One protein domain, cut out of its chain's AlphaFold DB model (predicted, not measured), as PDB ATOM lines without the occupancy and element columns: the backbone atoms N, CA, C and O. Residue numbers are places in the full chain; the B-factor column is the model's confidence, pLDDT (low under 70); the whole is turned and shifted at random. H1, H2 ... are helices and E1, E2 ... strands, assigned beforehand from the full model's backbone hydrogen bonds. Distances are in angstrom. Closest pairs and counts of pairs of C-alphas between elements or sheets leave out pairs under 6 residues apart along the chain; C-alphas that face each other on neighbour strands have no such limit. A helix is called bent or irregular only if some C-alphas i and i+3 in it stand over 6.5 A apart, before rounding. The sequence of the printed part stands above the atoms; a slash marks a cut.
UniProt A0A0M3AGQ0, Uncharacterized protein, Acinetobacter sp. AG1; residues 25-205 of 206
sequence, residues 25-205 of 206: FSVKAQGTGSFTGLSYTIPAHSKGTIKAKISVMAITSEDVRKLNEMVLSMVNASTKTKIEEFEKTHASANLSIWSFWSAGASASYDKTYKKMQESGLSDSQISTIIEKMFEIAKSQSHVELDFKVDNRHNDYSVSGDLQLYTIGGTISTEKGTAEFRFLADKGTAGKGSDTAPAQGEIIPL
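What this domain is: This is residues 25 to 205 of the 206 residues of an uncharacterized protein of Acinetobacter sp. AG1 (UniProt A0A0M3AGQ0). What shape do these atoms make? A long, strongly twisted sheet runs the length of the domain along the hairpin E5 and E6, and five helices gather toward one end, H3 and H5 over one face there. At the other end the sheet has no helix on it and is partly rolled, E2 and E3 coming near each other at the tip. What is it built of? There are 181 printed residues, with seven named strands and five named helices: along the chain E1 to E3 come first, then the helices H1 to H5, then E4 to E7; the class is mixed, helices and strands, and the seven strands make one branched sheet in which E5 has the neighbours E1, E2 and E6 and the neighbour pairs are antiparallel. How large is it? It is compact, with a radius of gyration of the C-alphas of 17.2 A, yet elongated, spanning 53 by 33 by 23 A.

Where its parts are: Where are the first strands? E1, residues 25 to 28, begins at C-alpha 25 (55.965, 81.947, -85.676); E2 is residues 32 to 42 and bends by 91 degrees at residue 37; E3 is residues 46 to 54, 25.6 A long. Where are the helices? H1 is residues 61 to 74, H2 77 to 89, H3 93 to 102, H4 109 to 118, and H5 123 to 139, 24.6 A long. H3 is irregular, with C-alphas 94 and 97 7.8 A apart. Which strands follow? E4 is residues 143 to 151, E5 158 to 173 at 43.7 A, E6 176 to 191 at 39.5 A, and E7 194 to 204, ending at C-alpha 204 (58.993, 71.923, -106.147).

How they stand to each other: How do the strands pair? E1 and E2 lie on one side of E5, with N 26 and O 170 at 2.8 A and N 33 and O 164 at 2.8 A, and E6 on the other side, with N 171 and O 178 at 2.8 A. E5 E6 E7 form a meander, each strand the antiparallel neighbour of the one before, and E4 E5 E6 E7 a Greek key, a meander whose last strand also neighbours E4, with N 144 and O 203 at 2.8 A. E6 and E7 have N 187 and O 198 at 2.8 A, and E3 and E4 have N 50 and O 147 at 2.8 A. Where are the helices? The hub H3 touches H1, H2 and H4, the closest C-alphas being Asn 68 and Ile 97 at 7.1 A, Glu 87 and Ser 96 at 5.7 A, and Trp 101 and Thr 112 at 5.5 A. H5 touches H1 at a shallow tilt of 7 degrees, opposite ways, the closest C-alphas being Met 74 and Gln 125 at 7.6 A; H2 is not on the sheet, and H1 only grazes it with residues 61 to 64. Are the helix backbones complete? Every O i to N i+4 pair is within hydrogen-bond range in H1, H2, H4 and H5, and 4 of 6 in H3.

The domain as a whole: How far does it reach? The two C-alphas farthest apart, Asp 155 and Glu 174, are 55.1 A apart. Is it unbroken? The printed part has no cut, and no link is long. Where is confidence low? Residues 25 to 39, 86 to 96 and 165 to 178 are among the 60 under 70; the mean pLDDT of the printed part is 72.9.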
ATOM      1  N   PHE A  25      55.251  83.088 -85.110       45.84
ATOM      2  CA  PHE A  25      55.965  81.947 -85.676       45.84
ATOM      3  C   PHE A  25      56.216  80.881 -84.597       45.84
ATOM      4  O   PHE A  25      57.072  81.065 -83.740       45.84
ATOM      5  N   SER A  26      55.468  79.777 -84.608       48.41
ATOM      6  CA  SER A  26      55.634  78.669 -83.659       48.41
ATOM      7  C   SER A  26      56.380  77.513 -84.320       48.41
ATOM      8  O   SER A  26      55.885  76.894 -85.267       48.41
ATOM      9  N   VAL A  27      57.576  77.202 -83.821       48.25
ATOM     10  CA  VAL A  27      58.376  76.079 -84.321       48.25
ATOM     11  C   VAL A  27      58.093  74.865 -83.460       48.25
ATOM     12  O   VAL A  27      58.326  74.888 -82.252       48.25
ATOM     13  N   LYS A  28      57.653  73.766 -84.069       51.62
ATOM     14  CA  LYS A  28      57.629  72.464 -83.406       51.62
ATOM     15  C   LYS A  28      58.811  71.663 -83.931       51.62
ATOM     16  O   LYS A  28      58.742  71.137 -85.037       51.62
ATOM     17  N   ALA A  29      59.901  71.559 -83.167       44.47
ATOM     18  CA  ALA A  29      60.975  70.656 -83.564       44.47
ATOM     19  C   ALA A  29      60.383  69.251 -83.656       44.47
ATOM     20  O   ALA A  29      59.997  68.643 -82.656       44.47
ATOM     21  N   GLN A  30      60.236  68.783 -84.885       49.28
ATOM     22  CA  GLN A  30      59.896  67.409 -85.169       49.28
ATOM     23  C   GLN A  30      61.234  66.689 -85.369       49.28
ATOM     24  O   GLN A  30      62.243  67.295 -85.723       49.28
ATOM     25  N   GLY A  31      61.298  65.428 -84.956       50.41
ATOM     26  CA  GLY A  31      62.531  64.652 -85.009       50.41
ATOM     27  C   GLY A  31      62.830  64.153 -86.423       50.41
ATOM     28  O   GLY A  31      62.516  64.788 -87.431       50.41
ATOM     29  N   THR A  32      63.408  62.959 -86.495       50.41
ATOM     30  CA  THR A  32      63.498  62.202 -87.746       50.41
ATOM     31  C   THR A  32      62.095  61.776 -88.184       50.41
ATOM     32  O   THR A  32      61.428  61.013 -87.488       50.41
ATOM     33  N   GLY A  33      61.638  62.283 -89.328       54.06
ATOM     34  CA  GLY A  33      60.449  61.808 -90.022       54.06
ATOM     35  C   GLY A  33      60.808  60.651 -90.953       54.06
ATOM     36  O   GLY A  33      61.787  60.716 -91.696       54.06
ATOM     37  N   SER A  34      60.022  59.576 -90.927       53.50
ATOM     38  CA  SER A  34      60.164  58.476 -91.886       53.50
ATOM     39  C   SER A  34      59.146  58.641 -93.008       53.50
ATOM     40  O   SER A  34      57.952  58.791 -92.737       53.50
ATOM     41  N   PHE A  35      59.602  58.600 -94.259       59.88
ATOM     42  CA  PHE A  35      58.727  58.462 -95.417       59.88
ATOM     43  C   PHE A  35      58.548  56.979 -95.710       59.88
ATOM     44  O   PHE A  35      59.386  56.351 -96.359       59.88
ATOM     45  N   THR A  36      57.451  56.430 -95.193       49.94
ATOM     46  CA  THR A  36      57.088  55.029 -95.378       49.94
ATOM     47  C   THR A  36      56.270  54.838 -96.653       49.94
ATOM     48  O   THR A  36      55.439  55.675 -97.011       49.94
ATOM     49  N   GLY A  37      56.516  53.735 -97.362       48.91
ATOM     50  CA  GLY A  37      55.771  53.379 -98.582       48.91
ATOM     51  C   GLY A  37      56.519  53.602 -99.901       48.91
ATOM     52  O   GLY A  37      55.967  53.341-100.968       48.91
ATOM     53  N   LEU A  38      57.786  54.016 -99.847       59.69
ATOM     54  CA  LEU A  38      58.696  53.994-100.991       59.69
ATOM     55  C   LEU A  38      59.522  52.714-100.925       59.69
ATOM     56  O   LEU A  38      60.637  52.726-100.424       59.69
ATOM     57  N   SER A  39      58.977  51.589-101.387       63.22
ATOM     58  CA  SER A  39      59.750  50.345-101.419       63.22
ATOM     59  C   SER A  39      60.887  50.458-102.439       63.22
ATOM     60  O   SER A  39      60.646  50.498-103.645       63.22
ATOM     61  N   TYR A  40      62.127  50.493-101.956       73.50
ATOM     62  CA  TYR A  40      63.336  50.408-102.773       73.50
ATOM     63  C   TYR A  40      64.265  49.320-102.242       73.50
ATOM     64  O   TYR A  40      64.206  48.946-101.070       73.50
ATOM     65  N   THR A  41      65.161  48.862-103.112       82.06
ATOM     66  CA  THR A  41      66.277  47.983-102.765       82.06
ATOM     67  C   THR A  41      67.506  48.455-103.525       82.06
ATOM     68  O   THR A  41      67.498  48.490-104.755       82.06
ATOM     69  N   ILE A  42      68.562  48.819-102.801       83.50
ATOM     70  CA  ILE A  42      69.864  49.160-103.371       83.50
ATOM     71  C   ILE A  42      70.818  47.987-103.118       83.50
ATOM     72  O   ILE A  42      71.072  47.669-101.953       83.50
ATOM     73  N   PRO A  43      71.348  47.325-104.165       82.56
ATOM     74  CA  PRO A  43      72.267  46.202-104.006       82.56
ATOM     75  C   PRO A  43      73.526  46.552-103.205       82.56
ATOM     76  O   PRO A  43      73.948  47.715-103.174       82.56
ATOM     77  N   ALA A  44      74.156  45.542-102.603       84.88
ATOM     78  CA  ALA A  44      75.484  45.671-102.000       84.88
ATOM     79  C   ALA A  44      76.494  46.268-102.995       84.88
ATOM     80  O   ALA A  44      76.397  46.049-104.206       84.88
ATOM     81  N   HIS A  45      77.457  47.031-102.485       86.75
ATOM     82  CA  HIS A  45      78.526  47.649-103.277       86.75
ATOM     83  C   HIS A  45      78.064  48.589-104.412       86.75
ATOM     84  O   HIS A  45      78.814  48.848-105.356       86.75
ATOM     85  N   SER A  46      76.850  49.142-104.324       84.00
ATOM     86  CA  SER A  46      76.256  49.954-105.394       84.00
ATOM     87  C   SER A  46      75.750  51.321-104.922       84.00
ATOM     88  O   SER A  46      75.750  51.641-103.733       84.00
ATOM     89  N   LYS A  47      75.338  52.156-105.882       86.38
ATOM     90  CA  LYS A  47      74.617  53.409-105.635       86.38
ATOM     91  C   LYS A  47      73.235  53.330-106.255       86.38
ATOM     92  O   LYS A  47      73.078  52.760-107.333       86.38
ATOM     93  N   GLY A  48      72.271  53.976-105.615       82.62
ATOM     94  CA  GLY A  48      70.919  54.106-106.138       82.62
ATOM     95  C   GLY A  48      70.370  55.511-105.981       82.62
ATOM     96  O   GLY A  48      70.919  56.329-105.241       82.62
ATOM     97  N   THR A  49      69.267  55.775-106.671       84.12
ATOM     98  CA  THR A  49      68.519  57.024-106.552       84.12
ATOM     99  C   THR A  49      67.077  56.706-106.188       84.12
ATOM    100  O   THR A  49      66.433  55.894-106.850       84.12
ATOM    101  N   ILE A  50      66.583  57.347-105.134       77.31
ATOM    102  CA  ILE A  50      65.195  57.317-104.692       77.31
ATOM    103  C   ILE A  50      64.556  58.618-105.165       77.31
ATOM    104  O   ILE A  50      64.964  59.696-104.734       77.31
ATOM    105  N   LYS A  51      63.550  58.502-106.035       81.56
ATOM    106  CA  LYS A  51      62.705  59.621-106.455       81.56
ATOM    107  C   LYS A  51      61.295  59.423-105.939       81.56
ATOM    108  O   LYS A  51      60.707  58.368-106.175       81.56
ATOM    109  N   ALA A  52      60.750  60.420-105.255       72.88
ATOM    110  CA  ALA A  52      59.416  60.332-104.681       72.88
ATOM    111  C   ALA A  52      58.681  61.657-104.754       72.88
ATOM    112  O   ALA A  52      59.193  62.677-104.314       72.88
ATOM    113  N   LYS A  53      57.449  61.629-105.250       75.69
ATOM    114  CA  LYS A  53      56.555  62.786-105.244       75.69
ATOM    115  C   LYS A  53      55.682  62.712-104.005       75.69
ATOM    116  O   LYS A  53      54.975  61.724-103.819       75.69
ATOM    117  N   ILE A  54      55.741  63.733-103.162       69.69
ATOM    118  CA  ILE A  54      54.989  63.787-101.912       69.69
ATOM    119  C   ILE A  54      54.136  65.053-101.868       69.69
ATOM    120  O   ILE A  54      54.569  66.138-102.252       69.69
ATOM    121  N   SER A  55      52.901  64.894-101.394       66.38
ATOM    122  CA  SER A  55      51.969  66.001-101.181       66.38
ATOM    123  C   SER A  55      52.050  66.424 -99.720       66.38
ATOM    124  O   SER A  55      51.330  65.906 -98.867       66.38
ATOM    125  N   VAL A  56      53.008  67.290 -99.405       64.50
ATOM    126  CA  VAL A  56      53.198  67.853 -98.066       64.50
ATOM    127  C   VAL A  56      53.452  69.349 -98.179       64.50
ATOM    128  O   VAL A  56      54.098  69.804 -99.123       64.50
ATOM    129  N   MET A  57      52.984  70.109 -97.186       65.81
ATOM    130  CA  MET A  57      53.361  71.513 -97.031       65.81
ATOM    131  C   MET A  57      54.824  71.594 -96.596       65.81
ATOM    132  O   MET A  57      55.127  71.628 -95.402       65.81
ATOM    133  N   ALA A  58      55.734  71.519 -97.566       68.56
ATOM    134  CA  ALA A  58      57.166  71.498 -97.330       68.56
ATOM    135  C   ALA A  58      57.876  72.671 -97.999       68.56
ATOM    136  O   ALA A  58      57.595  73.030 -99.139       68.56
ATOM    137  N   ILE A  59      58.837  73.235 -97.276       72.12
ATOM    138  CA  ILE A  59      59.765  74.232 -97.798       72.12
ATOM    139  C   ILE A  59      60.886  73.478 -98.523       72.12
ATOM    140  O   ILE A  59      61.479  72.556 -97.958       72.12
ATOM    141  N   THR A  60      61.151  73.846 -99.777       72.69
ATOM    142  CA  THR A  60      62.108  73.141-100.646       72.69
ATOM    143  C   THR A  60      63.557  73.365-100.215       72.69
ATOM    144  O   THR A  60      63.855  74.331 -99.510       72.69
ATOM    145  N   SER A  61      64.486  72.511-100.656       71.69
ATOM    146  CA  SER A  61      65.916  72.677-100.341       71.69
ATOM    147  C   SER A  61      66.451  74.032-100.810       71.69
ATOM    148  O   SER A  61      67.248  74.666-100.118       71.69
ATOM    149  N   GLU A  62      65.975  74.502-101.961       74.25
ATOM    150  CA  GLU A  62      66.348  75.793-102.533       74.25
ATOM    151  C   GLU A  62      65.780  76.973-101.727       74.25
ATOM    152  O   GLU A  62      66.474  77.968-101.505       74.25
ATOM    153  N   ASP A  63      64.542  76.864-101.244       77.06
ATOM    154  CA  ASP A  63      63.948  77.875-100.366       77.06
ATOM    155  C   ASP A  63      64.658  77.925 -99.011       77.06
ATOM    156  O   ASP A  63      64.947  79.013 -98.513       77.06
ATOM    157  N   VAL A  64      65.009  76.765 -98.442       76.44
ATOM    158  CA  VAL A  64      65.836  76.688 -97.228       76.44
ATOM    159  C   VAL A  64      67.175  77.376 -97.451       76.44
ATOM    160  O   VAL A  64      67.572  78.201 -96.632       76.44
ATOM    161  N   ARG A  65      67.858  77.094 -98.565       77.56
ATOM    162  CA  ARG A  65      69.140  77.726 -98.898       77.56
ATOM    163  C   ARG A  65      69.010  79.247 -98.974       77.56
ATOM    164  O   ARG A  65      69.773  79.950 -98.318       77.56
ATOM    165  N   LYS A  66      68.015  79.756 -99.704       80.88
ATOM    166  CA  LYS A  66      67.749  81.201 -99.829       80.88
ATOM    167  C   LYS A  66      67.424  81.851 -98.488       80.88
ATOM    168  O   LYS A  66      67.931  82.931 -98.192       80.88
ATOM    169  N   LEU A  67      66.586  81.209 -97.674       79.75
ATOM    170  CA  LEU A  67      66.247  81.704 -96.342       79.75
ATOM    171  C   LEU A  67      67.482  81.719 -95.430       79.75
ATOM    172  O   LEU A  67      67.700  82.705 -94.731       79.75
ATOM    173  N   ASN A  68      68.316  80.679 -95.475       80.25
ATOM    174  CA  ASN A  68      69.554  80.607 -94.705       80.25
ATOM    175  C   ASN A  68      70.554  81.686 -95.135       80.25
ATOM    176  O   ASN A  68      71.105  82.368 -94.279       80.25
ATOM    177  N   GLU A  69      70.767  81.886 -96.438       83.25
ATOM    178  CA  GLU A  69      71.636  82.949 -96.967       83.25
ATOM    179  C   GLU A  69      71.152  84.337 -96.531       83.25
ATOM    180  O   GLU A  69      71.939  85.157 -96.050       83.25
ATOM    181  N   MET A  70      69.842  84.580 -96.626       83.50
ATOM    182  CA  MET A  70      69.214  85.815 -96.163       83.50
ATOM    183  C   MET A  70      69.441  86.022 -94.662       83.50
ATOM    184  O   MET A  70      69.923  87.078 -94.256       83.50
ATOM    185  N   VAL A  71      69.164  85.012 -93.839       82.38
ATOM    186  CA  VAL A  71      69.369  85.072 -92.387       82.38
ATOM    187  C   VAL A  71      70.839  85.303 -92.036       82.38
ATOM    188  O   VAL A  71      71.151  86.191 -91.241       82.38
ATOM    189  N   LEU A  72      71.758  84.552 -92.646       82.56
ATOM    190  CA  LEU A  72      73.195  84.697 -92.423       82.56
ATOM    191  C   LEU A  72      73.690  86.086 -92.832       82.56
ATOM    192  O   LEU A  72      74.642  86.585 -92.239       82.56
ATOM    193  N   SER A  73      73.061  86.755 -93.797       82.94
ATOM    194  CA  SER A  73      73.407  88.143 -94.126       82.94
ATOM    195  C   SER A  73      73.005  89.148 -93.033       82.94
ATOM    196  O   SER A  73      73.628  90.202 -92.925       82.94
ATOM    197  N   MET A  74      72.012  88.814 -92.199       82.75
ATOM    198  CA  MET A  74      71.406  89.716 -91.214       82.75
ATOM    199  C   MET A  74      71.891  89.496 -89.772       82.75
ATOM    200  O   MET A  74      71.841  90.427 -88.972       82.75
ATOM    201  N   VAL A  75      72.347  88.290 -89.419       83.50
ATOM    202  CA  VAL A  75      72.849  87.989 -88.066       83.50
ATOM    203  C   VAL A  75      74.269  88.517 -87.838       83.50
ATOM    204  O   VAL A  75      75.086  88.616 -88.760       83.50
ATOM    205  N   ASN A  76      74.598  88.811 -86.579       80.94
ATOM    206  CA  ASN A  76      75.937  89.271 -86.209       80.94
ATOM    207  C   ASN A  76      77.001  88.153 -86.339       80.94
ATOM    208  O   ASN A  76      76.687  86.961 -86.358       80.94
ATOM    209  N   ALA A  77      78.283  88.533 -86.405       79.56
ATOM    210  CA  ALA A  77      79.388  87.590 -86.616       79.56
ATOM    211  C   ALA A  77      79.510  86.520 -85.511       79.56
ATOM    212  O   ALA A  77      79.775  85.362 -85.818       79.56
ATOM    213  N   SER A  78      79.263  86.878 -84.244       79.81
ATOM    214  CA  SER A  78      79.310  85.922 -83.126       79.81
ATOM    215  C   SER A  78      78.234  84.842 -83.256       79.81
ATOM    216  O   SER A  78      78.488  83.672 -82.975       79.81
ATOM    217  N   THR A  79      77.044  85.212 -83.722       79.50
ATOM    218  CA  THR A  79      75.956  84.270 -83.971       79.50
ATOM    219  C   THR A  79      76.271  83.350 -85.142       79.50
ATOM    220  O   THR A  79      75.974  82.163 -85.047       79.50
ATOM    221  N   LYS A  80      76.919  83.842 -86.208       79.19
ATOM    222  CA  LYS A  80      77.371  82.973 -87.312       79.19
ATOM    223  C   LYS A  80      78.272  81.856 -86.801       79.19
ATOM    224  O   LYS A  80      77.993  80.695 -87.068       79.19
ATOM    225  N   THR A  81      79.267  82.192 -85.980       79.25
ATOM    226  CA  THR A  81      80.156  81.190 -85.376       79.25
ATOM    227  C   THR A  81      79.384  80.186 -84.518       79.25
ATOM    228  O   THR A  81      79.629  78.989 -84.617       79.25
ATOM    229  N   LYS A  82      78.398  80.636 -83.729       78.62
ATOM    230  CA  LYS A  82      77.548  79.732 -82.931       78.62
ATOM    231  C   LYS A  82      76.693  78.802 -83.792       78.62
ATOM    232  O   LYS A  82      76.502  77.651 -83.420       78.62
ATOM    233  N   ILE A  83      76.178  79.284 -84.922       74.38
ATOM    234  CA  ILE A  83      75.424  78.468 -85.884       74.38
ATOM    235  C   ILE A  83      76.348  77.423 -86.519       74.38
ATOM    236  O   ILE A  83      75.993  76.251 -86.552       74.38
ATOM    237  N   GLU A  84      77.549  77.812 -86.948       73.50
ATOM    238  CA  GLU A  84      78.550  76.890 -87.507       73.50
ATOM    239  C   GLU A  84      79.005  75.832 -86.482       73.50
ATOM    240  O   GLU A  84      79.231  74.670 -86.822       73.50
ATOM    241  N   GLU A  85      79.138  76.200 -85.206       71.81
ATOM    242  CA  GLU A  85      79.407  75.254 -84.114       71.81
ATOM    243  C   GLU A  85      78.217  74.323 -83.848       71.81
ATOM    244  O   GLU A  85      78.396  73.122 -83.611       71.81
ATOM    245  N   PHE A  86      76.996  74.850 -83.931       68.31
ATOM    246  CA  PHE A  86      75.775  74.062 -83.820       68.31
ATOM    247  C   PHE A  86      75.660  73.050 -84.972       68.31
ATOM    248  O   PHE A  86      75.351  71.889 -84.725       68.31
ATOM    249  N   GLU A  87      76.011  73.435 -86.202       65.19
ATOM    250  CA  GLU A  87      76.079  72.551 -87.378       65.19
ATOM    251  C   GLU A  87      77.089  71.414 -87.220       65.19
ATOM    252  O   GLU A  87      76.820  70.280 -87.608       65.19
ATOM    253  N   LYS A  88      78.251  71.690 -86.619       63.59
ATOM    254  CA  LYS A  88      79.261  70.652 -86.347       63.59
ATOM    255  C   LYS A  88      78.785  69.620 -85.327       63.59
ATOM    256  O   LYS A  88      79.292  68.502 -85.315       63.59
ATOM    257  N   THR A  89      77.855  70.001 -84.453       58.47
ATOM    258  CA  THR A  89      77.382  69.174 -83.334       58.47
ATOM    259  C   THR A  89      76.013  68.539 -83.576       58.47
ATOM    260  O   THR A  89      75.689  67.552 -82.918       58.47
ATOM    261  N   HIS A  90      75.227  69.044 -84.530       54.31
ATOM    262  CA  HIS A  90      73.878  68.563 -84.822       54.31
ATOM    263  C   HIS A  90      73.762  68.060 -86.263       54.31
ATOM    264  O   HIS A  90      74.079  68.754 -87.223       54.31
ATOM    265  N   ALA A  91      73.206  66.856 -86.427       51.91
ATOM    266  CA  ALA A  91      72.931  66.242 -87.729       51.91
ATOM    267  C   ALA A  91      71.730  66.877 -88.473       51.91
ATOM    268  O   ALA A  91      71.150  66.252 -89.356       51.91
ATOM    269  N   SER A  92      71.338  68.108 -88.124       52.28
ATOM    270  CA  SER A  92      70.186  68.829 -88.688       52.28
ATOM    271  C   SER A  92      70.394  69.314 -90.127       52.28
ATOM    272  O   SER A  92      69.490  69.918 -90.698       52.28
ATOM    273  N   ALA A  93      71.558  69.041 -90.724       60.75
ATOM    274  CA  ALA A  93      71.894  69.407 -92.097       60.75
ATOM    275  C   ALA A  93      71.673  70.913 -92.365       60.75
ATOM    276  O   ALA A  93      72.007  71.742 -91.516       60.75
ATOM    277  N   ASN A  94      71.102  71.282 -93.515       64.44
ATOM    278  CA  ASN A  94      70.746  72.662 -93.869       64.44
ATOM    279  C   ASN A  94      69.682  73.316 -92.949       64.44
ATOM    280  O   ASN A  94      69.304  74.462 -93.184       64.44
ATOM    281  N   LEU A  95      69.188  72.643 -91.902       65.00
ATOM    282  CA  LEU A  95      68.153  73.173 -90.999       65.00
ATOM    283  C   LEU A  95      68.699  73.774 -89.696       65.00
ATOM    284  O   LEU A  95      67.935  74.183 -88.823       65.00
ATOM    285  N   SER A  96      70.017  73.850 -89.557       66.69
ATOM    286  CA  SER A  96      70.684  74.148 -88.287       66.69
ATOM    287  C   SER A  96      70.403  75.543 -87.725       66.69
ATOM    288  O   SER A  96      70.296  75.690 -86.512       66.69
ATOM    289  N   ILE A  97      70.179  76.550 -88.574       72.69
ATOM    290  CA  ILE A  97      69.734  77.896 -88.156       72.69
ATOM    291  C   ILE A  97      68.367  77.826 -87.458       72.69
ATOM    292  O   ILE A  97      68.159  78.399 -86.385       72.69
ATOM    293  N   TRP A  98      67.438  77.077 -88.049       72.81
ATOM    294  CA  TRP A  98      66.078  76.916 -87.541       72.81
ATOM    295  C   TRP A  98      66.069  76.101 -86.247       72.81
ATOM    296  O   TRP A  98      65.375  76.465 -85.297       72.81
ATOM    297  N   SER A  99      66.907  75.062 -86.166       67.06
ATOM    298  CA  SER A  99      67.150  74.300 -84.936       67.06
ATOM    299  C   SER A  99      67.818  75.135 -83.837       67.06
ATOM    300  O   SER A  99      67.464  75.014 -82.666       67.06
ATOM    301  N   PHE A 100      68.755  76.022 -84.179       70.81
ATOM    302  CA  PHE A 100      69.443  76.890 -83.221       70.81
ATOM    303  C   PHE A 100      68.462  77.841 -82.514       70.81
ATOM    304  O   PHE A 100      68.448  77.960 -81.277       70.81
ATOM    305  N   TRP A 101      67.565  78.464 -83.282       70.31
ATOM    306  CA  TRP A 101      66.530  79.339 -82.733       70.31
ATOM    307  C   TRP A 101      65.383  78.594 -82.056       70.31
ATOM    308  O   TRP A 101      64.773  79.137 -81.136       70.31
ATOM    309  N   SER A 102      65.140  77.336 -82.416       64.25
ATOM    310  CA  SER A 102      64.209  76.470 -81.689       64.25
ATOM    311  C   SER A 102      64.841  75.792 -80.460       64.25
ATOM    312  O   SER A 102      64.151  75.158 -79.670       64.25
ATOM    313  N   ALA A 103      66.148  75.977 -80.221       57.12
ATOM    314  CA  ALA A 103      66.901  75.273 -79.174       57.12
ATOM    315  C   ALA A 103      66.911  73.736 -79.340       57.12
ATOM    316  O   ALA A 103      66.989  73.013 -78.350       57.12
ATOM    317  N   GLY A 104      66.792  73.237 -80.572       49.75
ATOM    318  CA  GLY A 104      66.696  71.805 -80.865       49.75
ATOM    319  C   GLY A 104      65.368  71.159 -80.441       49.75
ATOM    320  O   GLY A 104      65.228  69.946 -80.559       49.75
ATOM    321  N   ALA A 105      64.396  71.948 -79.966       49.00
ATOM    322  CA  ALA A 105      63.099  71.498 -79.465       49.00
ATOM    323  C   ALA A 105      61.963  72.429 -79.942       49.00
ATOM    324  O   ALA A 105      62.192  73.439 -80.596       49.00
ATOM    325  N   SER A 106      60.704  72.083 -79.669       52.62
ATOM    326  CA  SER A 106      59.578  72.980 -79.952       52.62
ATOM    327  C   SER A 106      59.719  74.287 -79.162       52.62
ATOM    328  O   SER A 106      59.859  74.261 -77.937       52.62
ATOM    329  N   ALA A 107      59.665  75.429 -79.847       56.91
ATOM    330  CA  ALA A 107      59.771  76.758 -79.263       56.91
ATOM    331  C   ALA A 107      58.546  77.600 -79.632       56.91
ATOM    332  O   ALA A 107      58.116  77.638 -80.786       56.91
ATOM    333  N   SER A 108      57.987  78.282 -78.630       63.78
ATOM    334  CA  SER A 108      56.943  79.278 -78.856       63.78
ATOM    335  C   SER A 108      57.507  80.483 -79.600       63.78
ATOM    336  O   SER A 108      58.708  80.766 -79.531       63.78
ATOM    337  N   TYR A 109      56.613  81.233 -80.239       65.44
ATOM    338  CA  TYR A 109      56.960  82.452 -80.956       65.44
ATOM    339  C   TYR A 109      57.828  83.407 -80.151       65.44
ATOM    340  O   TYR A 109      58.915  83.749 -80.602       65.44
ATOM    341  N   ASP A 110      57.418  83.757 -78.933       68.38
ATOM    342  CA  ASP A 110      58.161  84.718 -78.114       68.38
ATOM    343  C   ASP A 110      59.593  84.252 -77.821       68.38
ATOM    344  O   ASP A 110      60.521  85.058 -77.757       68.38
ATOM    345  N   LYS A 111      59.807  82.935 -77.682       69.62
ATOM    346  CA  LYS A 111      61.144  82.367 -77.464       69.62
ATOM    347  C   LYS A 111      61.994  82.447 -78.725       69.62
ATOM    348  O   LYS A 111      63.162  82.823 -78.641       69.62
ATOM    349  N   THR A 112      61.423  82.105 -79.877       71.81
ATOM    350  CA  THR A 112      62.117  82.196 -81.165       71.81
ATOM    351  C   THR A 112      62.421  83.651 -81.524       71.81
ATOM    352  O   THR A 112      63.556  83.963 -81.871       71.81
ATOM    353  N   TYR A 113      61.456  84.551 -81.334       76.19
ATOM    354  CA  TYR A 113      61.587  85.990 -81.534       76.19
ATOM    355  C   TYR A 113      62.703  86.580 -80.668       76.19
ATOM    356  O   TYR A 113      63.624  87.218 -81.173       76.19
ATOM    357  N   LYS A 114      62.689  86.284 -79.363       79.56
ATOM    358  CA  LYS A 114      63.725  86.748 -78.438       79.56
ATOM    359  C   LYS A 114      65.111  86.222 -78.816       79.56
ATOM    360  O   LYS A 114      66.073  86.981 -78.808       79.56
ATOM    361  N   LYS A 115      65.227  84.951 -79.214       77.19
ATOM    362  CA  LYS A 115      66.497  84.383 -79.695       77.19
ATOM    363  C   LYS A 115      66.993  85.031 -80.988       77.19
ATOM    364  O   LYS A 115      68.202  85.180 -81.167       77.19
ATOM    365  N   MET A 116      66.091  85.413 -81.888       80.81
ATOM    366  CA  MET A 116      66.441  86.174 -83.087       80.81
ATOM    367  C   MET A 116      66.941  87.582 -82.722       80.81
ATOM    368  O   MET A 116      67.973  88.009 -83.241       80.81
ATOM    369  N   GLN A 117      66.309  88.263 -81.763       84.81
ATOM    370  CA  GLN A 117      66.816  89.540 -81.240       84.81
ATOM    371  C   GLN A 117      68.201  89.386 -80.591       84.81
ATOM    372  O   GLN A 117      69.125  90.133 -80.907       84.81
ATOM    373  N   GLU A 118      68.393  88.363 -79.751       84.00
ATOM    374  CA  GLU A 118      69.696  88.015 -79.156       84.00
ATOM    375  C   GLU A 118      70.755  87.683 -80.225       84.00
ATOM    376  O   GLU A 118      71.954  87.876 -80.011       84.00
ATOM    377  N   SER A 119      70.317  87.230 -81.404       81.31
ATOM    378  CA  SER A 119      71.164  86.961 -82.571       81.31
ATOM    379  C   SER A 119      71.591  88.229 -83.330       81.31
ATOM    380  O   SER A 119      72.408  88.141 -84.255       81.31
ATOM    381  N   GLY A 120      71.088  89.400 -82.927       81.94
ATOM    382  CA  GLY A 120      71.376  90.705 -83.520       81.94
ATOM    383  C   GLY A 120      70.370  91.163 -84.577       81.94
ATOM    384  O   GLY A 120      70.651  92.141 -85.266       81.94
ATOM    385  N   LEU A 121      69.234  90.474 -84.728       84.44
ATOM    386  CA  LEU A 121      68.187  90.864 -85.674       84.44
ATOM    387  C   LEU A 121      67.297  91.960 -85.077       84.44
ATOM    388  O   LEU A 121      66.877  91.879 -83.924       84.44
ATOM    389  N   SER A 122      66.974  92.964 -85.887       85.88
ATOM    390  CA  SER A 122      65.951  93.965 -85.567       85.88
ATOM    391  C   SER A 122      64.535  93.427 -85.799       85.88
ATOM    392  O   SER A 122      64.328  92.515 -86.598       85.88
ATOM    393  N   ASP A 123      63.542  94.044 -85.159       81.88
ATOM    394  CA  ASP A 123      62.127  93.660 -85.271       81.88
ATOM    395  C   ASP A 123      61.622  93.638 -86.730       81.88
ATOM    396  O   ASP A 123      60.857  92.755 -87.123       81.88
ATOM    397  N   SER A 124      62.100  94.564 -87.571       81.81
ATOM    398  CA  SER A 124      61.752  94.614 -88.998       81.81
ATOM    399  C   SER A 124      62.371  93.462 -89.798       81.81
ATOM    400  O   SER A 124      61.714  92.888 -90.669       81.81
ATOM    401  N   GLN A 125      63.610  93.073 -89.483       83.25
ATOM    402  CA  GLN A 125      64.267  91.912 -90.093       83.25
ATOM    403  C   GLN A 125      63.582  90.609 -89.675       83.25
ATOM    404  O   GLN A 125      63.347  89.749 -90.520       83.25
ATOM    405  N   ILE A 126      63.203  90.485 -88.399       80.81
ATOM    406  CA  ILE A 126      62.467  89.321 -87.887       80.81
ATOM    407  C   ILE A 126      61.111  89.200 -88.588       80.81
ATOM    408  O   ILE A 126      60.776  88.129 -89.093       80.81
ATOM    409  N   SER A 127      60.371  90.305 -88.700       79.88
ATOM    410  CA  SER A 127      59.089  90.337 -89.415       79.88
ATOM    411  C   SER A 127      59.251  89.924 -90.882       79.88
ATOM    412  O   SER A 127      58.508  89.076 -91.366       79.88
ATOM    413  N   THR A 128      60.291  90.419 -91.560       83.88
ATOM    414  CA  THR A 128      60.607  90.047 -92.953       83.88
ATOM    415  C   THR A 128      60.882  88.548 -93.101       83.88
ATOM    416  O   THR A 128      60.400  87.918 -94.044       83.88
ATOM    417  N   ILE A 129      61.640  87.954 -92.169       81.94
ATOM    418  CA  ILE A 129      61.913  86.510 -92.154       81.94
ATOM    419  C   ILE A 129      60.598  85.731 -92.013       81.94
ATOM    420  O   ILE A 129      60.331  84.837 -92.816       81.94
ATOM    421  N   ILE A 130      59.760  86.094 -91.040       77.19
ATOM    422  CA  ILE A 130      58.493  85.405 -90.751       77.19
ATOM    423  C   ILE A 130      57.523  85.507 -91.929       77.19
ATOM    424  O   ILE A 130      56.940  84.501 -92.333       77.19
ATOM    425  N   GLU A 131      57.373  86.695 -92.514       77.88
ATOM    426  CA  GLU A 131      56.523  86.902 -93.684       77.88
ATOM    427  C   GLU A 131      57.007  86.080 -94.876       77.88
ATOM    428  O   GLU A 131      56.211  85.399 -95.521       77.88
ATOM    429  N   LYS A 132      58.318  86.070 -95.147       81.44
ATOM    430  CA  LYS A 132      58.872  85.282 -96.251       81.44
ATOM    431  C   LYS A 132      58.617  83.789 -96.060       81.44
ATOM    432  O   LYS A 132      58.251  83.110 -97.018       81.44
ATOM    433  N   MET A 133      58.774  83.289 -94.836       75.69
ATOM    434  CA  MET A 133      58.455  81.902 -94.506       75.69
ATOM    435  C   MET A 133      56.967  81.592 -94.676       75.69
ATOM    436  O   MET A 133      56.631  80.535 -95.204       75.69
ATOM    437  N   PHE A 134      56.082  82.505 -94.271       75.25
ATOM    438  CA  PHE A 134      54.636  82.354 -94.426       75.25
ATOM    439  C   PHE A 134      54.217  82.260 -95.901       75.25
ATOM    440  O   PHE A 134      53.450  81.372 -96.268       75.25
ATOM    441  N   GLU A 135      54.756  83.128 -96.763       79.44
ATOM    442  CA  GLU A 135      54.466  83.104 -98.205       79.44
ATOM    443  C   GLU A 135      54.952  81.796 -98.861       79.44
ATOM    444  O   GLU A 135      54.233  81.187 -99.656       79.44
ATOM    445  N   ILE A 136      56.144  81.308 -98.490       76.38
ATOM    446  CA  ILE A 136      56.664  80.027 -98.998       76.38
ATOM    447  C   ILE A 136      55.788  78.867 -98.507       76.38
ATOM    448  O   ILE A 136      55.348  78.056 -99.320       76.38
ATOM    449  N   ALA A 137      55.455  78.828 -97.214       73.62
ATOM    450  CA  ALA A 137      54.621  77.780 -96.625       73.62
ATOM    451  C   ALA A 137      53.228  77.690 -97.270       73.62
ATOM    452  O   ALA A 137      52.708  76.596 -97.461       73.62
ATOM    453  N   LYS A 138      52.631  78.824 -97.660       72.38
ATOM    454  CA  LYS A 138      51.333  78.842 -98.356       72.38
ATOM    455  C   LYS A 138      51.389  78.371 -99.806       72.38
ATOM    456  O   LYS A 138      50.366  77.934-100.325       72.38
ATOM    457  N   SER A 139      52.530  78.518-100.473       69.38
ATOM    458  CA  SER A 139      52.649  78.244-101.912       69.38
ATOM    459  C   SER A 139      53.017  76.798-102.242       69.38
ATOM    460  O   SER A 139      52.813  76.372-103.376       69.38
ATOM    461  N   GLN A 140      53.533  76.036-101.277       66.50
ATOM    462  CA  GLN A 140      54.091  74.710-101.529       66.50
ATOM    463  C   GLN A 140      53.241  73.626-100.873       66.50
ATOM    464  O   GLN A 140      53.138  73.554 -99.653       66.50
ATOM    465  N   SER A 141      52.628  72.768-101.689       63.75
ATOM    466  CA  SER A 141      51.887  71.582-101.221       63.75
ATOM    467  C   SER A 141      52.403  70.279-101.831       63.75
ATOM    468  O   SER A 141      51.988  69.204-101.407       63.75
ATOM    469  N   HIS A 142      53.297  70.365-102.820       73.19
ATOM    470  CA  HIS A 142      53.779  69.230-103.598       73.19
ATOM    471  C   HIS A 142      55.276  69.390-103.856       73.19
ATOM    472  O   HIS A 142      55.706  70.378-104.449       73.19
ATOM    473  N   VAL A 143      56.066  68.409-103.431       73.75
ATOM    474  CA  VAL A 143      57.516  68.388-103.658       73.75
ATOM    475  C   VAL A 143      57.961  67.016-104.156       73.75
ATOM    476  O   VAL A 143      57.348  65.994-103.843       73.75
ATOM    477  N   GLU A 144      59.030  66.985-104.942       79.31
ATOM    478  CA  GLU A 144      59.749  65.766-105.298       79.31
ATOM    479  C   GLU A 144      61.008  65.656-104.430       79.31
ATOM    480  O   GLU A 144      61.767  66.608-104.278       79.31
ATOM    481  N   LEU A 145      61.206  64.487-103.830       78.50
ATOM    482  CA  LEU A 145      62.445  64.080-103.188       78.50
ATOM    483  C   LEU A 145      63.316  63.409-104.248       78.50
ATOM    484  O   LEU A 145      62.868  62.435-104.853       78.50
ATOM    485  N   ASP A 146      64.546  63.878-104.436       82.88
ATOM    486  CA  ASP A 146      65.556  63.239-105.287       82.88
ATOM    487  C   ASP A 146      66.808  62.943-104.452       82.88
ATOM    488  O   ASP A 146      67.653  63.812-104.233       82.88
ATOM    489  N   PHE A 147      66.898  61.719-103.925       81.38
ATOM    490  CA  PHE A 147      67.947  61.300-102.992       81.38
ATOM    491  C   PHE A 147      68.830  60.207-103.573       81.38
ATOM    492  O   PHE A 147      68.363  59.195-104.086       81.38
ATOM    493  N   LYS A 148      70.142  60.370-103.423       84.56
ATOM    494  CA  LYS A 148      71.153  59.369-103.763       84.56
ATOM    495  C   LYS A 148      71.529  58.588-102.514       84.56
ATOM    496  O   LYS A 148      71.949  59.178-101.522       84.56
ATOM    497  N   VAL A 149      71.420  57.268-102.599       82.38
ATOM    498  CA  VAL A 149      71.818  56.322-101.553       82.38
ATOM    499  C   VAL A 149      73.169  55.724-101.914       82.38
ATOM    500  O   VAL A 149      73.350  55.211-103.024       82.38
ATOM    501  N   ASP A 150      74.116  55.781-100.979       85.06
ATOM    502  CA  ASP A 150      75.451  55.210-101.155       85.06
ATOM    503  C   ASP A 150      75.603  53.905-100.368       85.06
ATOM    504  O   ASP A 150      75.937  53.916 -99.186       85.06
ATOM    505  N   ASN A 151      75.375  52.772-101.038       86.50
ATOM    506  CA  ASN A 151      75.503  51.437-100.454       86.50
ATOM    507  C   ASN A 151      76.834  50.756-100.824       86.50
ATOM    508  O   ASN A 151      76.967  49.536-100.743       86.50
ATOM    509  N   ARG A 152      77.843  51.519-101.272       88.50
ATOM    510  CA  ARG A 152      79.114  50.940-101.745       88.50
ATOM    511  C   ARG A 152      79.914  50.239-100.651       88.50
ATOM    512  O   ARG A 152      80.702  49.341-100.944       88.50
ATOM    513  N   HIS A 153      79.721  50.679 -99.413       86.38
ATOM    514  CA  HIS A 153      80.492  50.254 -98.251       86.38
ATOM    515  C   HIS A 153      79.832  49.129 -97.446       86.38
ATOM    516  O   HIS A 153      80.452  48.641 -96.507       86.38
ATOM    517  N   ASN A 154      78.628  48.699 -97.830       82.69
ATOM    518  CA  ASN A 154      77.939  47.572 -97.213       82.69
ATOM    519  C   ASN A 154      78.042  46.333 -98.112       82.69
ATOM    520  O   ASN A 154      77.975  46.431 -99.341       82.69
ATOM    521  N   ASP A 155      78.172  45.174 -97.478       89.25
ATOM    522  CA  ASP A 155      78.158  43.839 -98.088       89.25
ATOM    523  C   ASP A 155      76.738  43.260 -98.226       89.25
ATOM    524  O   ASP A 155      76.537  42.217 -98.850       89.25
ATOM    525  N   TYR A 156      75.731  43.968 -97.712       85.38
ATOM    526  CA  TYR A 156      74.313  43.642 -97.825       85.38
ATOM    527  C   TYR A 156      73.550  44.656 -98.687       85.38
ATOM    528  O   TYR A 156      73.961  45.801 -98.895       85.38
ATOM    529  N   SER A 157      72.402  44.224 -99.212       85.00
ATOM    530  CA  SER A 157      71.482  45.117 -99.927       85.00
ATOM    531  C   SER A 157      70.636  45.903 -98.932       85.00
ATOM    532  O   SER A 157      70.083  45.322 -98.003       85.00
ATOM    533  N   VAL A 158      70.481  47.204 -99.155       80.62
ATOM    534  CA  VAL A 158      69.660  48.071 -98.303       80.62
ATOM    535  C   VAL A 158      68.276  48.213 -98.915       80.62
ATOM    536  O   VAL A 158      68.132  48.724-100.025       80.62
ATOM    537  N   SER A 159      67.260  47.765 -98.181       81.94
ATOM    538  CA  SER A 159      65.849  47.934 -98.539       81.94
ATOM    539  C   SER A 159      65.087  48.579 -97.391       81.94
ATOM    540  O   SER A 159      65.372  48.289 -96.230       81.94
ATOM    541  N   GLY A 160      64.095  49.415 -97.687       74.38
ATOM    542  CA  GLY A 160      63.251  49.989 -96.640       74.38
ATOM    543  C   GLY A 160      62.729  51.371 -96.980       74.38
ATOM    544  O   GLY A 160      62.349  51.622 -98.116       74.38
ATOM    545  N   ASP A 161      62.704  52.235 -95.969       74.50
ATOM    546  CA  ASP A 161      62.107  53.567 -96.014       74.50
ATOM    547  C   ASP A 161      63.198  54.643 -96.029       74.50
ATOM    548  O   ASP A 161      64.320  54.417 -95.568       74.50
ATOM    549  N   LEU A 162      62.898  55.817 -96.585       73.56
ATOM    550  CA  LEU A 162      63.794  56.969 -96.501       73.56
ATOM    551  C   LEU A 162      63.497  57.730 -95.203       73.56
ATOM    552  O   LEU A 162      62.386  58.223 -95.006       73.56
ATOM    553  N   GLN A 163      64.492  57.843 -94.327       73.88
ATOM    554  CA  GLN A 163      64.396  58.590 -93.075       73.88
ATOM    555  C   GLN A 163      65.084  59.944 -93.227       73.88
ATOM    556  O   GLN A 163      66.294  59.998 -93.449       73.88
ATOM    557  N   LEU A 164      64.325  61.032 -93.087       70.38
ATOM    558  CA  LEU A 164      64.822  62.406 -93.177       70.38
ATOM    559  C   LEU A 164      64.612  63.127 -91.846       70.38
ATOM    560  O   LEU A 164      63.605  62.932 -91.170       70.38
ATOM    561  N   TYR A 165      65.532  64.010 -91.471       66.88
ATOM    562  CA  TYR A 165      65.262  64.941 -90.376       66.88
ATOM    563  C   TYR A 165      64.261  66.005 -90.847       66.88
ATOM    564  O   TYR A 165      64.406  66.541 -91.946       66.88
ATOM    565  N   THR A 166      63.228  66.297 -90.053       69.62
ATOM    566  CA  THR A 166      62.171  67.233 -90.466       69.62
ATOM    567  C   THR A 166      61.831  68.211 -89.357       69.62
ATOM    568  O   THR A 166      61.488  67.774 -88.269       69.62
ATOM    569  N   ILE A 167      61.822  69.516 -89.624       65.56
ATOM    570  CA  ILE A 167      61.343  70.515 -88.653       65.56
ATOM    571  C   ILE A 167      59.966  70.991 -89.092       65.56
ATOM    572  O   ILE A 167      59.829  71.541 -90.179       65.56
ATOM    573  N   GLY A 168      58.950  70.786 -88.259       69.69
ATOM    574  CA  GLY A 168      57.591  71.246 -88.525       69.69
ATOM    575  C   GLY A 168      57.240  72.512 -87.751       69.69
ATOM    576  O   GLY A 168      57.933  72.930 -86.826       69.69
ATOM    577  N   GLY A 169      56.115  73.123 -88.071       66.00
ATOM    578  CA  GLY A 169      55.579  74.186 -87.240       66.00
ATOM    579  C   GLY A 169      54.383  74.869 -87.860       66.00
ATOM    580  O   GLY A 169      53.878  74.469 -88.907       66.00
ATOM    581  N   THR A 170      53.952  75.922 -87.187       67.75
ATOM    582  CA  THR A 170      52.812  76.730 -87.587       67.75
ATOM    583  C   THR A 170      53.226  78.191 -87.556       67.75
ATOM    584  O   THR A 170      53.730  78.682 -86.547       67.75
ATOM    585  N   ILE A 171      53.018  78.893 -88.662       67.56
ATOM    586  CA  ILE A 171      53.251  80.328 -88.793       67.56
ATOM    587  C   ILE A 171      51.896  81.012 -88.832       67.56
ATOM    588  O   ILE A 171      51.116  80.784 -89.751       67.56
ATOM    589  N   SER A 172      51.625  81.862 -87.857       61.69
ATOM    590  CA  SER A 172      50.490  82.774 -87.833       61.69
ATOM    591  C   SER A 172      50.973  84.181 -88.160       61.69
ATOM    592  O   SER A 172      51.983  84.647 -87.646       61.69
ATOM    593  N   THR A 173      50.251  84.876 -89.020       64.44
ATOM    594  CA  THR A 173      50.451  86.291 -89.346       64.44
ATOM    595  C   THR A 173      49.091  86.981 -89.353       64.44
ATOM    596  O   THR A 173      48.056  86.313 -89.311       64.44
ATOM    597  N   GLU A 174      49.057  88.308 -89.488       62.12
ATOM    598  CA  GLU A 174      47.802  89.036 -89.749       62.12
ATOM    599  C   GLU A 174      47.065  88.520 -91.003       62.12
ATOM    600  O   GLU A 174      45.849  88.655 -91.117       62.12
ATOM    601  N   LYS A 175      47.785  87.869 -91.930       66.38
ATOM    602  CA  LYS A 175      47.245  87.272 -93.161       66.38
ATOM    603  C   LYS A 175      46.704  85.843 -92.970       66.38
ATOM    604  O   LYS A 175      46.287  85.219 -93.951       66.38
ATOM    605  N   GLY A 176      46.734  85.306 -91.749       64.62
ATOM    606  CA  GLY A 176      46.244  83.972 -91.395       64.62
ATOM    607  C   GLY A 176      47.337  83.021 -90.911       64.62
ATOM    608  O   GLY A 176      48.458  83.431 -90.614       64.62
ATOM    609  N   THR A 177      47.006  81.733 -90.843       67.19
ATOM    610  CA  THR A 177      47.877  80.680 -90.306       67.19
ATOM    611  C   THR A 177      48.244  79.660 -91.386       67.19
ATOM    612  O   THR A 177      47.392  79.275 -92.183       67.19
ATOM    613  N   ALA A 178      49.504  79.225 -91.416       68.81
ATOM    614  CA  ALA A 178      50.030  78.212 -92.327       68.81
ATOM    615  C   ALA A 178      50.886  77.192 -91.564       68.81
ATOM    616  O   ALA A 178      51.696  77.564 -90.714       68.81
ATOM    617  N   GLU A 179      50.731  75.907 -91.872       73.12
ATOM    618  CA  GLU A 179      51.662  74.877 -91.415       73.12
ATOM    619  C   GLU A 179      52.864  74.807 -92.358       73.12
ATOM    620  O   GLU A 179      52.730  75.002 -93.565       73.12
ATOM    621  N   PHE A 180      54.050  74.536 -91.819       71.69
ATOM    622  CA  PHE A 180      55.251  74.334 -92.621       71.69
ATOM    623  C   PHE A 180      56.010  73.099 -92.161       71.69
ATOM    624  O   PHE A 180      55.980  72.723 -90.985       71.69
ATOM    625  N   ARG A 181      56.747  72.502 -93.095       74.00
ATOM    626  CA  ARG A 181      57.729  71.465 -92.814       74.00
ATOM    627  C   ARG A 181      59.009  71.725 -93.592       74.00
ATOM    628  O   ARG A 181      59.024  71.744 -94.814       74.00
ATOM    629  N   PHE A 182      60.104  71.889 -92.884       72.38
ATOM    630  CA  PHE A 182      61.426  71.774 -93.461       72.38
ATOM    631  C   PHE A 182      61.817  70.304 -93.547       72.38
ATOM    632  O   PHE A 182      61.635  69.557 -92.584       72.38
ATOM    633  N   LEU A 183      62.369  69.902 -94.684       75.06
ATOM    634  CA  LEU A 183      62.920  68.571 -94.901       75.06
ATOM    635  C   LEU A 183      64.436  68.709 -95.063       75.06
ATOM    636  O   LEU A 183      64.897  69.558 -95.825       75.06
ATOM    637  N   ALA A 184      65.205  67.917 -94.322       72.12
ATOM    638  CA  ALA A 184      66.653  67.893 -94.470       72.12
ATOM    639  C   ALA A 184      67.040  67.319 -95.837       72.12
ATOM    640  O   ALA A 184      66.422  66.374 -96.325       72.12
ATOM    641  N   ASP A 185      68.111  67.854 -96.416       75.81
ATOM    642  CA  ASP A 185      68.744  67.380 -97.656       75.81
ATOM    643  C   ASP A 185      69.613  66.117 -97.451       75.81
ATOM    644  O   ASP A 185      70.231  65.591 -98.379       75.81
ATOM    645  N   LYS A 186      69.654  65.601 -96.220       76.00
ATOM    646  CA  LYS A 186      70.385  64.400 -95.812       76.00
ATOM    647  C   LYS A 186      69.512  63.508 -94.945       76.00
ATOM    648  O   LYS A 186      68.637  63.974 -94.214       76.00
ATOM    649  N   GLY A 187      69.804  62.218 -94.992       73.75
ATOM    650  CA  GLY A 187      69.117  61.219 -94.199       73.75
ATOM    651  C   GLY A 187      69.747  59.842 -94.311       73.75
ATOM    652  O   GLY A 187      70.897  59.684 -94.727       73.75
ATOM    653  N   THR A 188      68.956  58.842 -93.955       77.81
ATOM    654  CA  THR A 188      69.365  57.441 -93.952       77.81
ATOM    655  C   THR A 188      68.340  56.614 -94.712       77.81
ATOM    656  O   THR A 188      67.134  56.798 -94.560       77.81
ATOM    657  N   ALA A 189      68.828  55.698 -95.536       80.50
ATOM    658  CA  ALA A 189      68.035  54.705 -96.236       80.50
ATOM    659  C   ALA A 189      68.197  53.343 -95.547       80.50
ATOM    660  O   ALA A 189      69.315  52.978 -95.192       80.50
ATOM    661  N   GLY A 190      67.110  52.592 -95.374       76.38
ATOM    662  CA  GLY A 190      67.122  51.221 -94.865       76.38
ATOM    663  C   GLY A 190      66.218  51.003 -93.658       76.38
ATOM    664  O   GLY A 190      65.339  51.813 -93.357       76.38
ATOM    665  N   LYS A 191      66.415  49.880 -92.963       77.00
ATOM    666  CA  LYS A 191      65.617  49.499 -91.790       77.00
ATOM    667  C   LYS A 191      66.479  48.776 -90.758       77.00
ATOM    668  O   LYS A 191      67.180  47.826 -91.083       77.00
ATOM    669  N   GLY A 192      66.349  49.163 -89.489       74.62
ATOM    670  CA  GLY A 192      67.076  48.514 -88.395       74.62
ATOM    671  C   GLY A 192      68.582  48.770 -88.488       74.62
ATOM    672  O   GLY A 192      68.992  49.921 -88.590       74.62
ATOM    673  N   SER A 193      69.388  47.708 -88.433       73.81
ATOM    674  CA  SER A 193      70.850  47.772 -88.594       73.81
ATOM    675  C   SER A 193      71.295  48.015 -90.035       73.81
ATOM    676  O   SER A 193      72.406  48.495 -90.255       73.81
ATOM    677  N   ASP A 194      70.436  47.707 -91.005       80.69
ATOM    678  CA  ASP A 194      70.821  47.620 -92.407       80.69
ATOM    679  C   ASP A 194      70.535  48.960 -93.072       80.69
ATOM    680  O   ASP A 194      69.435  49.213 -93.573       80.69
ATOM    681  N   THR A 195      71.520  49.855 -93.003       83.06
ATOM    682  CA  THR A 195      71.346  51.255 -93.390       83.06
ATOM    683  C   THR A 195      72.481  51.784 -94.256       83.06
ATOM    684  O   THR A 195      73.631  51.358 -94.161       83.06
ATOM    685  N   ALA A 196      72.146  52.742 -95.116       80.56
ATOM    686  CA  ALA A 196      73.087  53.469 -95.951       80.56
ATOM    687  C   ALA A 196      72.806  54.979 -95.883       80.56
ATOM    688  O   ALA A 196      71.642  55.385 -95.801       80.56
ATOM    689  N   PRO A 197      73.843  55.831 -95.940       81.00
ATOM    690  CA  PRO A 197      73.656  57.273 -96.003       81.00
ATOM    691  C   PRO A 197      72.922  57.673 -97.290       81.00
ATOM    692  O   PRO A 197      73.189  57.142 -98.375       81.00
ATOM    693  N   ALA A 198      72.017  58.641 -97.161       77.62
ATOM    694  CA  ALA A 198      71.261  59.224 -98.258       77.62
ATOM    695  C   ALA A 198      71.425  60.751 -98.268       77.62
ATOM    696  O   ALA A 198      71.351  61.405 -97.230       77.62
ATOM    697  N   GLN A 199      71.631  61.331 -99.447       82.31
ATOM    698  CA  GLN A 199      71.737  62.784 -99.631       82.31
ATOM    699  C   GLN A 199      71.045  63.207-100.923       82.31
ATOM    700  O   GLN A 199      71.120  62.487-101.920       82.31
ATOM    701  N   GLY A 200      70.389  64.358-100.927       78.69
ATOM    702  CA  GLY A 200      69.508  64.725-102.022       78.69
ATOM    703  C   GLY A 200      68.936  66.122-101.928       78.69
ATOM    704  O   GLY A 200      69.361  66.935-101.118       78.69
ATOM    705  N   GLU A 201      67.955  66.383-102.777       79.12
ATOM    706  CA  GLU A 201      67.250  67.655-102.832       79.12
ATOM    707  C   GLU A 201      65.743  67.428-102.714       79.12
ATOM    708  O   GLU A 201      65.205  66.405-103.149       79.12
ATOM    709  N   ILE A 202      65.065  68.403-102.116       76.31
ATOM    710  CA  ILE A 202      63.617  68.554-102.163       76.31
ATOM    711  C   ILE A 202      63.324  69.665-103.162       76.31
ATOM    712  O   ILE A 202      63.682  70.819-102.917       76.31
ATOM    713  N   ILE A 203      62.677  69.322-104.271       79.69
ATOM    714  CA  ILE A 203      62.381  70.241-105.374       79.69
ATOM    715  C   ILE A 203      60.866  70.480-105.495       79.69
ATOM    716  O   ILE A 203      60.088  69.566-105.214       79.69
ATOM    717  N   PRO A 204      60.412  71.680-105.901       72.88
ATOM    718  CA  PRO A 204      58.993  71.923-106.147       72.88
ATOM    719  C   PRO A 204      58.468  71.021-107.268       72.88
ATOM    720  O   PRO A 204      59.144  70.830-108.280       72.88
ATOM    721  N   LEU A 205      57.242  70.515-107.121       65.75
ATOM    722  CA  LEU A 205      56.515  69.928-108.246       65.75
ATOM    723  C   LEU A 205      55.792  71.047-109.002       65.75
ATOM    724  O   LEU A 205      54.856  71.646-108.476       65.75
TER     725      LEU A 205